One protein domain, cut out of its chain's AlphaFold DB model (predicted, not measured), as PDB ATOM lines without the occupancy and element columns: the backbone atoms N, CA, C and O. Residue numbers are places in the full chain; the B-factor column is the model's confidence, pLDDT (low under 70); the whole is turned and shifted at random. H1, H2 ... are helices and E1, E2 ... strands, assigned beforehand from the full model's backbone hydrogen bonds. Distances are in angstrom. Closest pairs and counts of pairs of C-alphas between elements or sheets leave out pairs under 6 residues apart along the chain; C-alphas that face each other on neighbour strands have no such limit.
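This is residues 350 to 355 and 362 to 471 of the 870 residues of an uncharacterized protein of Prevotella melaninogenica DNF00666 (UniProt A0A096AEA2). Look for a four-stranded sheet, E3 E5 E4 E6, curled like part of a barrel, with E1 and E2 covering its open side as a loose second part that pairs with no named strand; the closure is only partial. The far end of the hairpin of E4 and E5, round residues 426 to 432, reaches away from the rest of the sheet, the small helix H2 lies at another end of the model, and residues 378 to 383, between H1 and E2, stick out. The printed part has 116 residues, with two named helices and six named strands in the order E1 H1 E2 H2 E3 E4 E5 E6; the sheet is antiparallel throughout and the class is mostly strand. The whole is loose, with a radius of gyration of the C-alphas of 17.1 A and spans of 49 by 43 by 34 A.

Begin at Trp 350 and go on past the cut to E1, residues 367 to 372, and H1, residues 373 to 376, which meet only through their tight link. A short link leads to E2, residues 384 to 393; its closest C-alphas to E1 are those of Tyr 369 and Val 389, 7.9 A apart, and to H1 those of Ala 373 and Asp 385, 6.7 A apart. H2, residues 396 to 401, is apart from E2 though their link is tight. Next comes E3, residues 408 to 412, an edge strand of the sheet; E1 and E3 are near each other, with 9 pairs of C-alphas within 10 A. After a tight link, find E4, residues 418 to 426, whose closest C-alphas to E3 are those of Thr 411 and Leu 419, 5.7 A apart. E4 forms a hairpin with E5, residues 432 to 443, antiparallel at 132 degrees, where N 423 and O 435 are 2.8 A apart. E5 bends by 69 degrees at residue 437 and its pairing is staggered: residues 432 to 439 pair with E4 and residues 440 to 442 with E3. E3 and E5 are antiparallel, with N 408 and O 442 at 2.8 A. Residues 442 to 443 of E5 also pair, parallel, with residues 451 to 452. The other edge strand, E6, residues 461 to 470, is antiparallel to E4, with N 420 and O 468 at 2.8 A. E2 and E6 are near each other, with 14 pairs of C-alphas within 10 A. The sheet is strongly twisted, and neither H1 nor H2 is on it. H2 has 1 of 2 O i to N i+4 pairs within hydrogen-bond range, and H1 is too short for such a pair.

Find C-alpha 367 at (115.490, 146.995, 9.461); from there E1 runs 16.8 A to C-alpha 372. H1 spans 4.9 A, E2 27.1 A and H2 8.9 A. E3 runs 14.0 A, and E4 runs 23.6 A to C-alpha 426 at (97.412, 123.202, 30.366). E5 measures 28.2 A, and E6 runs 28.6 A to C-alpha 470 at (92.572, 138.874, 15.951).

The two C-alphas farthest apart are those of Glu 355 and Asn 429, 55.1 A. Residues 356 to 361 are cut out, and C-alphas 355 and 362 are 10.8 A apart across the cut. The link from E5 to E6, residues 444 to 460, is long and has no named element. Mean pLDDT of the printed part is 75.3; look for values under 70 at residues 350 to 355, 362 to 365, 376, 378 to 382, 396 to 406 and 443 to 452.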
ATOM      1  N   TRP A 350     110.331 157.981  17.949       49.50
ATOM      2  CA  TRP A 350     110.932 157.312  19.117       49.50
ATOM      3  C   TRP A 350     112.339 157.835  19.449       49.50
ATOM      4  O   TRP A 350     112.702 157.912  20.617       49.50
ATOM      5  N   LEU A 351     113.097 158.264  18.433       44.41
ATOM      6  CA  LEU A 351     114.481 158.730  18.556       44.41
ATOM      7  C   LEU A 351     114.624 160.238  18.767       44.41
ATOM      8  O   LEU A 351     115.580 160.687  19.386       44.41
ATOM      9  N   ASN A 352     113.662 161.032  18.297       39.69
ATOM     10  CA  ASN A 352     113.791 162.493  18.236       39.69
ATOM     11  C   ASN A 352     113.235 163.224  19.473       39.69
ATOM     12  O   ASN A 352     113.018 164.433  19.422       39.69
ATOM     13  N   GLN A 353     112.940 162.513  20.564       43.66
ATOM     14  CA  GLN A 353     112.163 163.050  21.692       43.66
ATOM     15  C   GLN A 353     112.921 163.196  23.011       43.66
ATOM     16  O   GLN A 353     112.384 163.798  23.935       43.66
ATOM     17  N   THR A 354     114.164 162.729  23.127       37.81
ATOM     18  CA  THR A 354     114.992 163.234  24.230       37.81
ATOM     19  C   THR A 354     115.681 164.504  23.761       37.81
ATOM     20  O   THR A 354     116.269 164.525  22.683       37.81
ATOM     21  N   GLU A 355     115.666 165.547  24.585       37.34
ATOM     22  CA  GLU A 355     116.411 166.812  24.432       37.34
ATOM     23  C   GLU A 355     117.936 166.634  24.210       37.34
ATOM     24  O   GLU A 355     118.682 167.605  24.150       37.34
ATOM     25  N   ASP A 362     122.680 160.338  17.128       47.75
ATOM     26  CA  ASP A 362     121.223 160.259  17.361       47.75
ATOM     27  C   ASP A 362     120.466 159.437  16.296       47.75
ATOM     28  O   ASP A 362     119.272 159.627  16.061       47.75
ATOM     29  N   ARG A 363     121.166 158.531  15.605       51.19
ATOM     30  CA  ARG A 363     120.589 157.643  14.583       51.19
ATOM     31  C   ARG A 363     120.294 156.278  15.205       51.19
ATOM     32  O   ARG A 363     121.169 155.717  15.857       51.19
ATOM     33  N   SER A 364     119.109 155.715  14.956       54.75
ATOM     34  CA  SER A 364     118.900 154.270  15.121       54.75
ATOM     35  C   SER A 364     118.754 153.594  13.772       54.75
ATOM     36  O   SER A 364     118.156 154.115  12.822       54.75
ATOM     37  N   TYR A 365     119.362 152.421  13.723       66.31
ATOM     38  CA  TYR A 365     119.357 151.546  12.580       66.31
ATOM     39  C   TYR A 365     118.311 150.470  12.849       66.31
ATOM     40  O   TYR A 365     118.473 149.634  13.736       66.31
ATOM     41  N   GLU A 366     117.210 150.534  12.110       72.62
ATOM     42  CA  GLU A 366     116.139 149.550  12.175       72.62
ATOM     43  C   GLU A 366     115.885 149.017  10.769       72.62
ATOM     44  O   GLU A 366     115.626 149.756   9.818       72.62
ATOM     45  N   PHE A 367     115.885 147.699  10.659       76.38
ATOM     46  CA  PHE A 367     115.490 146.995   9.461       76.38
ATOM     47  C   PHE A 367     113.966 146.834   9.433       76.38
ATOM     48  O   PHE A 367     113.388 146.180  10.301       76.38
ATOM     49  N   HIS A 368     113.305 147.431   8.436       78.62
ATOM     50  CA  HIS A 368     111.846 147.386   8.267       78.62
ATOM     51  C   HIS A 368     111.467 146.620   7.005       78.62
ATOM     52  O   HIS A 368     112.017 146.868   5.935       78.62
ATOM     53  N   TYR A 369     110.446 145.773   7.096       81.00
ATOM     54  CA  TYR A 369     109.857 145.122   5.933       81.00
ATOM     55  C   TYR A 369     108.335 145.133   6.011       81.00
ATOM     56  O   TYR A 369     107.760 144.591   6.955       81.00
ATOM     57  N   VAL A 370     107.679 145.712   5.004       83.81
ATOM     58  CA  VAL A 370     106.216 145.697   4.891       83.81
ATOM     59  C   VAL A 370     105.776 144.724   3.803       83.81
ATOM     60  O   VAL A 370     106.207 144.828   2.653       83.81
ATOM     61  N   TYR A 371     104.898 143.800   4.182       84.38
ATOM     62  CA  TYR A 371     104.311 142.762   3.346       84.38
ATOM     63  C   TYR A 371     102.830 143.036   3.113       84.38
ATOM     64  O   TYR A 371     102.012 142.896   4.024       84.38
ATOM     65  N   ASP A 372     102.477 143.383   1.881       83.50
ATOM     66  CA  ASP A 372     101.095 143.521   1.445       83.50
ATOM     67  C   ASP A 372     100.521 142.135   1.101       83.50
ATOM     68  O   ASP A 372     100.880 141.515   0.091       83.50
ATOM     69  N   ALA A 373      99.640 141.611   1.959       80.56
ATOM     70  CA  ALA A 373      99.130 140.254   1.794       80.56
ATOM     71  C   ALA A 373      98.333 140.085   0.494       80.56
ATOM     72  O   ALA A 373      98.304 138.988  -0.063       80.56
ATOM     73  N   ASP A 374      97.712 141.145  -0.043       78.06
ATOM     74  CA  ASP A 374      97.038 141.079  -1.349       78.06
ATOM     75  C   ASP A 374      98.009 140.664  -2.453       78.06
ATOM     76  O   ASP A 374      97.672 139.841  -3.301       78.06
ATOM     77  N   LYS A 375      99.242 141.169  -2.410       74.81
ATOM     78  CA  LYS A 375     100.255 140.889  -3.431       74.81
ATOM     79  C   LYS A 375     100.941 139.538  -3.239       74.81
ATOM     80  O   LYS A 375     101.412 138.950  -4.211       74.81
ATOM     81  N   LEU A 376     100.950 139.010  -2.013       68.94
ATOM     82  CA  LEU A 376     101.404 137.645  -1.722       68.94
ATOM     83  C   LEU A 376     100.411 136.574  -2.220       68.94
ATOM     84  O   LEU A 376     100.786 135.414  -2.444       68.94
ATOM     85  N   ARG A 377      99.140 136.942  -2.428       71.50
ATOM     86  CA  ARG A 377      98.050 136.042  -2.828       71.50
ATOM     87  C   ARG A 377      97.973 135.863  -4.349       71.50
ATOM     88  O   ARG A 377      97.183 136.500  -5.035       71.50
ATOM     89  N   LYS A 378      98.716 134.896  -4.898       57.47
ATOM     90  CA  LYS A 378      98.390 134.327  -6.224       57.47
ATOM     91  C   LYS A 378      97.238 133.317  -6.093       57.47
ATOM     92  O   LYS A 378      97.465 132.196  -5.654       57.47
ATOM     93  N   THR A 379      96.025 133.798  -6.376       51.38
ATOM     94  CA  THR A 379      94.742 133.145  -6.758       51.38
ATOM     95  C   THR A 379      94.215 131.871  -6.074       51.38
ATOM     96  O   THR A 379      93.028 131.613  -6.214       51.38
ATOM     97  N   THR A 380      94.968 131.119  -5.274       51.81
ATOM     98  CA  THR A 380      94.437 130.042  -4.413       51.81
ATOM     99  C   THR A 380      95.380 129.825  -3.227       51.81
ATOM    100  O   THR A 380      96.435 129.207  -3.348       51.81
ATOM    101  N   GLN A 381      95.055 130.372  -2.054       56.41
ATOM    102  CA  GLN A 381      95.834 130.110  -0.838       56.41
ATOM    103  C   GLN A 381      94.934 129.706   0.323       56.41
ATOM    104  O   GLN A 381      93.870 130.287   0.530       56.41
ATOM    105  N   ASN A 382      95.429 128.726   1.088       65.75
ATOM    106  CA  ASN A 382      94.991 128.363   2.438       65.75
ATOM    107  C   ASN A 382      94.799 129.603   3.324       65.75
ATOM    108  O   ASN A 382      95.344 130.649   3.004       65.75
ATOM    109  N   GLU A 383      94.087 129.500   4.450       81.12
ATOM    110  CA  GLU A 383      93.794 130.606   5.393       81.12
ATOM    111  C   GLU A 383      95.024 131.352   5.963       81.12
ATOM    112  O   GLU A 383      94.868 132.242   6.794       81.12
ATOM    113  N   TYR A 384      96.241 131.014   5.536       87.19
ATOM    114  CA  TYR A 384      97.481 131.590   6.020       87.19
ATOM    115  C   TYR A 384      98.170 132.453   4.967       87.19
ATOM    116  O   TYR A 384      98.281 132.066   3.805       87.19
ATOM    117  N   ASP A 385      98.718 133.581   5.406       88.75
ATOM    118  CA  ASP A 385      99.785 134.267   4.687       88.75
ATOM    119  C   ASP A 385     101.129 133.740   5.188       88.75
ATOM    120  O   ASP A 385     101.347 133.606   6.395       88.75
ATOM    121  N   VAL A 386     102.024 133.400   4.260       87.62
ATOM    122  CA  VAL A 386     103.353 132.871   4.580       87.62
ATOM    123  C   VAL A 386     104.401 133.659   3.819       87.62
ATOM    124  O   VAL A 386     104.328 133.765   2.596       87.62
ATOM    125  N   PHE A 387     105.380 134.173   4.549       88.25
ATOM    126  CA  PHE A 387     106.522 134.893   4.001       88.25
ATOM    127  C   PHE A 387     107.737 134.722   4.912       88.25
ATOM    128  O   PHE A 387     107.638 134.254   6.049       88.25
ATOM    129  N   TYR A 388     108.896 135.078   4.384       88.12
ATOM    130  CA  TYR A 388     110.184 134.930   5.026       88.12
ATOM    131  C   TYR A 388     110.851 136.280   5.206       88.12
ATOM    132  O   TYR A 388     110.852 137.102   4.295       88.12
ATOM    133  N   VAL A 389     111.478 136.476   6.357       89.50
ATOM    134  CA  VAL A 389     112.363 137.609   6.608       89.50
ATOM    135  C   VAL A 389     113.749 137.054   6.870       89.50
ATOM    136  O   VAL A 389     113.901 136.165   7.701       89.50
ATOM    137  N   TRP A 390     114.742 137.559   6.153       88.94
ATOM    138  CA  TRP A 390     116.137 137.212   6.362       88.94
ATOM    139  C   TRP A 390     116.918 138.483   6.684       88.94
ATOM    140  O   TRP A 390     116.659 139.527   6.085       88.94
ATOM    141  N   GLY A 391     117.840 138.389   7.633       87.69
ATOM    142  CA  GLY A 391     118.747 139.472   7.982       87.69
ATOM    143  C   GLY A 391     119.932 138.942   8.771       87.69
ATOM    144  O   GLY A 391     119.839 137.919   9.446       87.69
ATOM    145  N   MET A 392     121.062 139.617   8.672       86.94
ATOM    146  CA  MET A 392     122.251 139.282   9.435       86.94
ATOM    147  C   MET A 392     122.131 139.895  10.838       86.94
ATOM    148  O   MET A 392     121.793 141.075  10.947       86.94
ATOM    149  N   PRO A 393     122.362 139.133  11.920       84.88
ATOM    150  CA  PRO A 393     122.349 139.684  13.269       84.88
ATOM    151  C   PRO A 393     123.574 140.563  13.510       84.88
ATOM    152  O   PRO A 393     124.668 140.257  13.032       84.88
ATOM    153  N   PHE A 394     123.392 141.631  14.281       78.62
ATOM    154  CA  PHE A 394     124.504 142.460  14.725       78.62
ATOM    155  C   PHE A 394     125.374 141.714  15.740       78.62
ATOM    156  O   PHE A 394     124.892 140.876  16.507       78.62
ATOM    157  N   ASP A 395     126.675 142.005  15.745       71.38
ATOM    158  CA  ASP A 395     127.543 141.557  16.829       71.38
ATOM    159  C   ASP A 395     127.342 142.423  18.087       71.38
ATOM    160  O   ASP A 395     126.753 143.504  18.042       71.38
ATOM    161  N   LYS A 396     127.865 141.968  19.232       68.12
ATOM    162  CA  LYS A 396     127.712 142.681  20.515       68.12
ATOM    163  C   LYS A 396     128.266 144.107  20.500       68.12
ATOM    164  O   LYS A 396     127.805 144.956  21.255       68.12
ATOM    165  N   LYS A 397     129.303 144.370  19.699       66.12
ATOM    166  CA  LYS A 397     129.930 145.695  19.617       66.12
ATOM    167  C   LYS A 397     129.035 146.659  18.833       66.12
ATOM    168  O   LYS A 397     128.922 147.826  19.192       66.12
ATOM    169  N   THR A 398     128.388 146.154  17.793       64.19
ATOM    170  CA  THR A 398     127.439 146.868  16.938       64.19
ATOM    171  C   THR A 398     126.132 147.142  17.670       64.19
ATOM    172  O   THR A 398     125.647 148.269  17.659       64.19
ATOM    173  N   GLU A 399     125.624 146.159  18.409       63.56
ATOM    174  CA  GLU A 399     124.451 146.287  19.280       63.56
ATOM    175  C   GLU A 399     124.617 147.401  20.331       63.56
ATOM    176  O   GLU A 399     123.722 148.219  20.514       63.56
ATOM    177  N   GLN A 400     125.795 147.526  20.959       61.44
ATOM    178  CA  GLN A 400     126.083 148.614  21.913       61.44
ATOM    179  C   GLN A 400     125.983 150.023  21.300       61.44
ATOM    180  O   GLN A 400     125.725 151.001  22.013       61.44
ATOM    181  N   ASN A 401     126.195 150.128  19.989       53.16
ATOM    182  CA  ASN A 401     126.135 151.377  19.239       53.16
ATOM    183  C   ASN A 401     124.724 151.652  18.676       53.16
ATOM    184  O   ASN A 401     124.362 152.816  18.512       53.16
ATOM    185  N   ALA A 402     123.908 150.618  18.434       51.94
ATOM    186  CA  ALA A 402     122.517 150.731  17.992       51.94
ATOM    187  C   ALA A 402     121.586 151.048  19.179       51.94
ATOM    188  O   ALA A 402     121.050 150.169  19.849       51.94
ATOM    189  N   ARG A 403     121.393 152.335  19.487       53.66
ATOM    190  CA  ARG A 403     120.559 152.753  20.624       53.66
ATOM    191  C   ARG A 403     119.103 152.950  20.215       53.66
ATOM    192  O   ARG A 403     118.785 153.903  19.518       53.66
ATOM    193  N   LEU A 404     118.256 152.030  20.672       51.28
ATOM    194  CA  LEU A 404     116.954 152.198  21.339       51.28
ATOM    195  C   LEU A 404     116.288 150.804  21.339       51.28
ATOM    196  O   LEU A 404     116.028 150.220  20.290       51.28
ATOM    197  N   ASP A 405     116.096 150.248  22.535       54.88
ATOM    198  CA  ASP A 405     115.344 149.026  22.877       54.88
ATOM    199  C   ASP A 405     115.800 147.652  22.331       54.88
ATOM    200  O   ASP A 405     115.331 146.633  22.846       54.88
ATOM    201  N   ASN A 406     116.696 147.597  21.336       68.81
ATOM    202  CA  ASN A 406     117.254 146.365  20.756       68.81
ATOM    203  C   ASN A 406     116.187 145.275  20.518       68.81
ATOM    204  O   ASN A 406     116.197 144.215  21.144       68.81
ATOM    205  N   MET A 407     115.205 145.555  19.659       76.31
ATOM    206  CA  MET A 407     113.987 144.757  19.538       76.31
ATOM    207  C   MET A 407     113.805 144.134  18.155       76.31
ATOM    208  O   MET A 407     114.295 144.647  17.154       76.31
ATOM    209  N   THR A 408     113.024 143.063  18.097       82.50
ATOM    210  CA  THR A 408     112.518 142.439  16.877       82.50
ATOM    211  C   THR A 408     111.031 142.162  17.054       82.50
ATOM    212  O   THR A 408     110.619 141.462  17.982       82.50
ATOM    213  N   CYS A 409     110.203 142.708  16.170       83.69
ATOM    214  CA  CYS A 409     108.755 142.600  16.272       83.69
ATOM    215  C   CYS A 409     108.091 142.401  14.914       83.69
ATOM    216  O   CYS A 409     108.633 142.748  13.861       83.69
ATOM    217  N   ILE A 410     106.873 141.875  14.958       88.56
ATOM    218  CA  ILE A 410     105.992 141.811  13.804       88.56
ATOM    219  C   ILE A 410     104.570 142.176  14.205       88.56
ATOM    220  O   ILE A 410     104.031 141.690  15.198       88.56
ATOM    221  N   THR A 411     103.959 143.044  13.414       88.00
ATOM    222  CA  THR A 411     102.666 143.663  13.718       88.00
ATOM    223  C   THR A 411     101.915 143.999  12.427       88.00
ATOM    224  O   THR A 411     102.400 143.743  11.319       88.00
ATOM    225  N   LEU A 412     100.706 144.542  12.545       87.50
ATOM    226  CA  LEU A 412      99.946 145.059  11.411       87.50
ATOM    227  C   LEU A 412     100.382 146.487  11.080       87.50
ATOM    228  O   LEU A 412     100.423 147.354  11.944       87.50
ATOM    229  N   GLU A 413     100.615 146.753   9.798       83.06
ATOM    230  CA  GLU A 413     101.037 148.062   9.284       83.06
ATOM    231  C   GLU A 413     100.055 149.185   9.643       83.06
ATOM    232  O   GLU A 413     100.443 150.309   9.963       83.06
ATOM    233  N   LYS A 414      98.757 148.890   9.539       79.62
ATOM    234  CA  LYS A 414      97.694 149.885   9.684       79.62
ATOM    235  C   LYS A 414      96.965 149.818  11.026       79.62
ATOM    236  O   LYS A 414      96.006 150.561  11.168       79.62
ATOM    237  N   GLY A 415      97.408 149.016  12.000       77.44
ATOM    238  CA  GLY A 415      96.739 148.837  13.300       77.44
ATOM    239  C   GLY A 415      95.315 148.256  13.209       77.44
ATOM    240  O   GLY A 415      94.906 147.702  12.191       77.44
ATOM    241  N   GLY A 416      94.539 148.395  14.284       82.31
ATOM    242  CA  GLY A 416      93.130 148.004  14.416       82.31
ATOM    243  C   GLY A 416      92.968 146.587  14.950       82.31
ATOM    244  O   GLY A 416      92.284 146.361  15.943       82.31
ATOM    245  N   ALA A 417      93.657 145.631  14.345       90.38
ATOM    246  CA  ALA A 417      93.758 144.274  14.866       90.38
ATOM    247  C   ALA A 417      95.163 144.020  15.437       90.38
ATOM    248  O   ALA A 417      96.062 144.853  15.326       90.38
ATOM    249  N   MET A 418      95.345 142.852  16.038       91.00
ATOM    250  CA  MET A 418      96.595 142.369  16.610       91.00
ATOM    251  C   MET A 418      97.083 141.142  15.840       91.00
ATOM    252  O   MET A 418      96.268 140.332  15.390       91.00
ATOM    253  N   LEU A 419      98.404 140.964  15.750       92.50
ATOM    254  CA  LEU A 419      99.007 139.679  15.392       92.50
ATOM    255  C   LEU A 419      99.285 138.870  16.659       92.50
ATOM    256  O   LEU A 419     100.365 138.947  17.239       92.50
ATOM    257  N   GLY A 420      98.288 138.104  17.098       91.38
ATOM    258  CA  GLY A 420      98.380 137.330  18.328       91.38
ATOM    259  C   GLY A 420      99.326 136.147  18.210       91.38
ATOM    260  O   GLY A 420      99.212 135.341  17.283       91.38
ATOM    261  N   LYS A 421     100.234 136.017  19.177       89.12
ATOM    262  CA  LYS A 421     101.130 134.872  19.317       89.12
ATOM    263  C   LYS A 421     100.363 133.654  19.823       89.12
ATOM    264  O   LYS A 421      99.473 133.755  20.664       89.12
ATOM    265  N   LYS A 422     100.731 132.475  19.324       88.88
ATOM    266  CA  LYS A 422     100.188 131.193  19.785       88.88
ATOM    267  C   LYS A 422     100.671 130.855  21.200       88.88
ATOM    268  O   LYS A 422     101.874 130.769  21.442       88.88
ATOM    269  N   HIS A 423      99.734 130.561  22.093       84.00
ATOM    270  CA  HIS A 423      99.972 130.084  23.456       84.00
ATOM    271  C   HIS A 423      99.362 128.698  23.665       84.00
ATOM    272  O   HIS A 423      98.368 128.330  23.034       84.00
ATOM    273  N   LYS A 424      99.954 127.929  24.582       85.88
ATOM    274  CA  LYS A 424      99.412 126.653  25.059       85.88
ATOM    275  C   LYS A 424      99.141 126.764  26.553       85.88
ATOM    276  O   LYS A 424     100.061 127.022  27.320       85.88
ATOM    277  N   HIS A 425      97.898 126.538  26.953       79.19
ATOM    278  CA  HIS A 425      97.497 126.457  28.353       79.19
ATOM    279  C   HIS A 425      97.183 125.005  28.710       79.19
ATOM    280  O   HIS A 425      96.447 124.333  27.987       79.19
ATOM    281  N   ILE A 426      97.745 124.517  29.816       82.94
ATOM    282  CA  ILE A 426      97.412 123.202  30.366       82.94
ATOM    283  C   ILE A 426      96.267 123.406  31.355       82.94
ATOM    284  O   ILE A 426      96.435 124.044  32.391       82.94
ATOM    285  N   LEU A 427      95.093 122.883  31.019       80.00
ATOM    286  CA  LEU A 427      93.918 122.929  31.880       80.00
ATOM    287  C   LEU A 427      94.116 122.035  33.113       80.00
ATOM    288  O   LEU A 427      94.912 121.096  33.100       80.00
ATOM    289  N   LYS A 428      93.333 122.276  34.176       82.62
ATOM    290  CA  LYS A 428      93.384 121.483  35.425       82.62
ATOM    291  C   LYS A 428      93.215 119.973  35.192       82.62
ATOM    292  O   LYS A 428      93.790 119.174  35.921       82.62
ATOM    293  N   ASN A 429      92.475 119.582  34.155       86.38
ATOM    294  CA  ASN A 429      92.278 118.190  33.735       86.38
ATOM    295  C   ASN A 429      93.423 117.632  32.855       86.38
ATOM    296  O   ASN A 429      93.237 116.619  32.187       86.38
ATOM    297  N   LYS A 430      94.584 118.300  32.814       82.06
ATOM    298  CA  LYS A 430      95.768 117.964  32.000       82.06
ATOM    299  C   LYS A 430      95.550 117.976  30.480       82.06
ATOM    300  O   LYS A 430      96.421 117.524  29.741       82.06
ATOM    301  N   THR A 431      94.440 118.527  29.988       84.31
ATOM    302  CA  THR A 431      94.246 118.739  28.545       84.31
ATOM    303  C   THR A 431      94.858 120.071  28.110       84.31
ATOM    304  O   THR A 431      94.834 121.050  28.854       84.31
ATOM    305  N   SER A 432      95.449 120.122  26.915       81.31
ATOM    306  CA  SER A 432      96.052 121.352  26.393       81.31
ATOM    307  C   SER A 432      95.059 122.126  25.532       81.31
ATOM    308  O   SER A 432      94.563 121.590  24.541       81.31
ATOM    309  N   GLN A 433      94.840 123.402  25.840       86.56
ATOM    310  CA  GLN A 433      94.095 124.327  24.992       86.56
ATOM    311  C   GLN A 433      95.061 125.296  24.305       86.56
ATOM    312  O   GLN A 433      95.944 125.870  24.943       86.56
ATOM    313  N   THR A 434      94.894 125.485  22.994       86.62
ATOM    314  CA  THR A 434      95.617 126.520  22.242       86.62
ATOM    315  C   THR A 434      94.766 127.779  22.171       86.62
ATOM    316  O   THR A 434      93.583 127.703  21.845       86.62
ATOM    317  N   TYR A 435      95.373 128.930  22.437       89.56
ATOM    318  CA  TYR A 435      94.761 130.242  22.238       89.56
ATOM    319  C   TYR A 435      95.801 131.216  21.677       89.56
ATOM    320  O   TYR A 435      96.989 130.899  21.634       89.56
ATOM    321  N   TYR A 436      95.354 132.379  21.215       91.19
ATOM    322  CA  TYR A 436      96.226 133.423  20.684       91.19
ATOM    323  C   TYR A 436      96.050 134.678  21.537       91.19
ATOM    324  O   TYR A 436      94.921 135.018  21.884       91.19
ATOM    325  N   ALA A 437      97.154 135.302  21.933       89.00
ATOM    326  CA  ALA A 437      97.190 136.517  22.743       89.00
ATOM    327  C   ALA A 437      98.587 137.134  22.661       89.00
ATOM    328  O   ALA A 437      99.538 136.426  22.329       89.00
ATOM    329  N   ASP A 438      98.699 138.410  23.022       84.50
ATOM    330  CA  ASP A 438      99.933 139.203  22.987       84.50
ATOM    331  C   ASP A 438     100.551 139.314  21.579       84.50
ATOM    332  O   ASP A 438     100.521 138.385  20.769       84.50
ATOM    333  N   GLU A 439     101.130 140.465  21.254       84.19
ATOM    334  CA  GLU A 439     101.879 140.596  20.002       84.19
ATOM    335  C   GLU A 439     103.220 139.871  20.078       84.19
ATOM    336  O   GLU A 439     103.809 139.684  21.144       84.19
ATOM    337  N   TRP A 440     103.730 139.468  18.917       85.31
ATOM    338  CA  TRP A 440     105.084 138.950  18.826       85.31
ATOM    339  C   TRP A 440     106.074 140.118  18.774       85.31
ATOM    340  O   TRP A 440     106.262 140.764  17.744       85.31
ATOM    341  N   CYS A 441     106.679 140.392  19.926       80.25
ATOM    342  CA  CYS A 441     107.732 141.374  20.127       80.25
ATOM    343  C   CYS A 441     108.758 140.793  21.106       80.25
ATOM    344  O   CYS A 441     108.404 140.048  22.023       80.25
ATOM    345  N   TYR A 442     110.024 141.107  20.884       78.19
ATOM    346  CA  TYR A 442     111.188 140.547  21.563       78.19
ATOM    347  C   TYR A 442     112.259 141.633  21.659       78.19
ATOM    348  O   TYR A 442     112.390 142.382  20.700       78.19
ATOM    349  N   GLY A 443     113.013 141.741  22.757       68.88
ATOM    350  CA  GLY A 443     114.063 142.765  22.867       68.88
ATOM    351  C   GLY A 443     114.925 142.674  24.124       68.88
ATOM    352  O   GLY A 443     114.869 141.664  24.824       68.88
ATOM    353  N   ASP A 444     115.711 143.709  24.432       55.59
ATOM    354  CA  ASP A 444     116.571 143.729  25.623       55.59
ATOM    355  C   ASP A 444     115.804 144.117  26.891       55.59
ATOM    356  O   ASP A 444     115.758 145.266  27.321       55.59
ATOM    357  N   GLY A 445     115.191 143.119  27.519       55.19
ATOM    358  CA  GLY A 445     114.496 143.270  28.791       55.19
ATOM    359  C   GLY A 445     113.409 142.222  28.957       55.19
ATOM    360  O   GLY A 445     112.940 141.644  27.979       55.19
ATOM    361  N   ASP A 446     113.017 141.985  30.204       53.72
ATOM    362  CA  ASP A 446     111.805 141.241  30.521       53.72
ATOM    363  C   ASP A 446     110.787 142.234  31.079       53.72
ATOM    364  O   ASP A 446     111.000 142.830  32.137       53.72
ATOM    365  N   THR A 447     109.696 142.425  30.347       54.78
ATOM    366  CA  THR A 447     108.514 143.157  30.811       54.78
ATOM    367  C   THR A 447     107.289 142.248  30.688       54.78
ATOM    368  O   THR A 447     107.361 141.149  30.132       54.78
ATOM    369  N   ASP A 448     106.126 142.716  31.150       53.56
ATOM    370  CA  ASP A 448     104.847 142.080  30.810       53.56
ATOM    371  C   ASP A 448     104.604 142.053  29.275       53.56
ATOM    372  O   ASP A 448     103.683 141.380  28.814       53.56
ATOM    373  N   GLU A 449     105.367 142.793  28.460       53.28
ATOM    374  CA  GLU A 449     105.065 143.078  27.048       53.28
ATOM    375  C   GLU A 449     105.911 142.308  26.040       53.28
ATOM    376  O   GLU A 449     105.413 141.933  24.978       53.28
ATOM    377  N   TRP A 450     107.177 142.061  26.357       62.41
ATOM    378  CA  TRP A 450     108.044 141.204  25.563       62.41
ATOM    379  C   TRP A 450     109.068 140.514  26.450       62.41
ATOM    380  O   TRP A 450     109.398 140.962  27.546       62.41
ATOM    381  N   LYS A 451     109.552 139.380  25.950       63.78
ATOM    382  CA  LYS A 451     110.597 138.606  26.616       63.78
ATOM    383  C   LYS A 451     111.951 138.966  26.050       63.78
ATOM    384  O   LYS A 451     112.053 139.307  24.864       63.78
ATOM    385  N   LYS A 452     112.981 138.747  26.861       68.88
ATOM    386  CA  LYS A 452     114.343 138.812  26.370       68.88
ATOM    387  C   LYS A 452     114.560 137.806  25.246       68.88
ATOM    388  O   LYS A 452     114.279 136.613  25.388       68.88
ATOM    389  N   PHE A 453     115.073 138.292  24.126       74.00
ATOM    390  CA  PHE A 453     115.456 137.467  22.991       74.00
ATOM    391  C   PHE A 453     116.570 138.184  22.240       74.00
ATOM    392  O   PHE A 453     116.382 139.305  21.778       74.00
ATOM    393  N   ASP A 454     117.715 137.516  22.190       76.81
ATOM    394  CA  ASP A 454     118.990 138.034  21.712       76.81
ATOM    395  C   ASP A 454     119.379 137.278  20.434       76.81
ATOM    396  O   ASP A 454     119.519 136.046  20.420       76.81
ATOM    397  N   LEU A 455     119.530 138.030  19.350       82.00
ATOM    398  CA  LEU A 455     119.876 137.520  18.035       82.00
ATOM    399  C   LEU A 455     121.382 137.488  17.760       82.00
ATOM    400  O   LEU A 455     121.768 136.895  16.751       82.00
ATOM    401  N   THR A 456     122.253 137.994  18.633       79.88
ATOM    402  CA  THR A 456     123.715 138.006  18.409       79.88
ATOM    403  C   THR A 456     124.282 136.609  18.115       79.88
ATOM    404  O   THR A 456     125.189 136.446  17.302       79.88
ATOM    405  N   ASN A 457     123.690 135.558  18.698       80.69
ATOM    406  CA  ASN A 457     124.077 134.155  18.486       80.69
ATOM    407  C   ASN A 457     123.114 133.384  17.568       80.69
ATOM    408  O   ASN A 457     122.992 132.156  17.665       80.69
ATOM    409  N   SER A 458     122.365 134.091  16.722       82.88
ATOM    410  CA  SER A 458     121.351 133.499  15.844       82.88
ATOM    411  C   SER A 458     121.806 133.265  14.402       82.88
ATOM    412  O   SER A 458     121.050 132.686  13.626       82.88
ATOM    413  N   ASN A 459     123.054 133.614  14.077       84.69
ATOM    414  CA  ASN A 459     123.649 133.353  12.770       84.69
ATOM    415  C   ASN A 459     123.520 131.869  12.366       84.69
ATOM    416  O   ASN A 459     123.820 130.970  13.155       84.69
ATOM    417  N   GLY A 460     123.062 131.623  11.139       81.38
ATOM    418  CA  GLY A 460     122.784 130.301  10.581       81.38
ATOM    419  C   GLY A 460     121.515 129.623  11.111       81.38
ATOM    420  O   GLY A 460     121.284 128.456  10.792       81.38
ATOM    421  N   LYS A 461     120.687 130.299  11.924       85.44
ATOM    422  CA  LYS A 461     119.466 129.718  12.511       85.44
ATOM    423  C   LYS A 461     118.202 130.186  11.797       85.44
ATOM    424  O   LYS A 461     118.111 131.304  11.289       85.44
ATOM    425  N   ALA A 462     117.190 129.325  11.833       85.62
ATOM    426  CA  ALA A 462     115.856 129.622  11.335       85.62
ATOM    427  C   ALA A 462     114.804 129.494  12.446       85.62
ATOM    428  O   ALA A 462     114.845 128.565  13.253       85.62
ATOM    429  N   TYR A 463     113.835 130.407  12.460       86.19
ATOM    430  CA  TYR A 463     112.746 130.453  13.431       86.19
ATOM    431  C   TYR A 463     111.387 130.387  12.735       86.19
ATOM    432  O   TYR A 463     111.140 131.072  11.744       86.19
ATOM    433  N   ASN A 464     110.478 129.588  13.291       88.06
ATOM    434  CA  ASN A 464     109.077 129.567  12.883       88.06
ATOM    435  C   ASN A 464     108.260 130.474  13.803       88.06
ATOM    436  O   ASN A 464     108.227 130.262  15.016       88.06
ATOM    437  N   VAL A 465     107.558 131.435  13.214       89.88
ATOM    438  CA  VAL A 465     106.667 132.348  13.929       89.88
ATOM    439  C   VAL A 465     105.253 132.135  13.407       89.88
ATOM    440  O   VAL A 465     104.966 132.398  12.241       89.88
ATOM    441  N   GLU A 466     104.371 131.629  14.268       91.44
ATOM    442  CA  GLU A 466     102.953 131.436  13.956       91.44
ATOM    443  C   GLU A 466     102.108 132.463  14.709       91.44
ATOM    444  O   GLU A 466     102.169 132.546  15.940       91.44
ATOM    445  N   LEU A 467     101.316 133.218  13.954       93.88
ATOM    446  CA  LEU A 467     100.504 134.332  14.433       93.88
ATOM    447  C   LEU A 467      99.079 134.210  13.920       93.88
ATOM    448  O   LEU A 467      98.815 133.496  12.950       93.88
ATOM    449  N   LYS A 468      98.169 134.959  14.531       94.06
ATOM    450  CA  LYS A 468      96.785 135.074  14.083       94.06
ATOM    451  C   LYS A 468      96.329 136.526  14.093       94.06
ATOM    452  O   LYS A 468      96.530 137.215  15.087       94.06
ATOM    453  N   VAL A 469      95.674 136.963  13.018       94.19
ATOM    454  CA  VAL A 469      94.929 138.227  13.011       94.19
ATOM    455  C   VAL A 469      93.729 138.076  13.939       94.19
ATOM    456  O   VAL A 469      92.901 137.184  13.762       94.19
ATOM    457  N   MET A 470      93.649 138.916  14.963       92.88
ATOM    458  CA  MET A 470      92.572 138.874  15.951       92.88
ATOM    459  C   MET A 470      92.327 140.250  16.561       92.88
ATOM    460  O   MET A 470      93.140 141.160  16.401       92.88
ATOM    461  N   ARG A 471      91.216 140.425  17.287       90.62
ATOM    462  CA  ARG A 471      91.077 141.615  18.134       90.62
ATOM    463  C   ARG A 471      92.190 141.638  19.181       90.62
ATOM    464  O   ARG A 471      92.605 140.560  19.610       90.62
TER     465      ARG A 471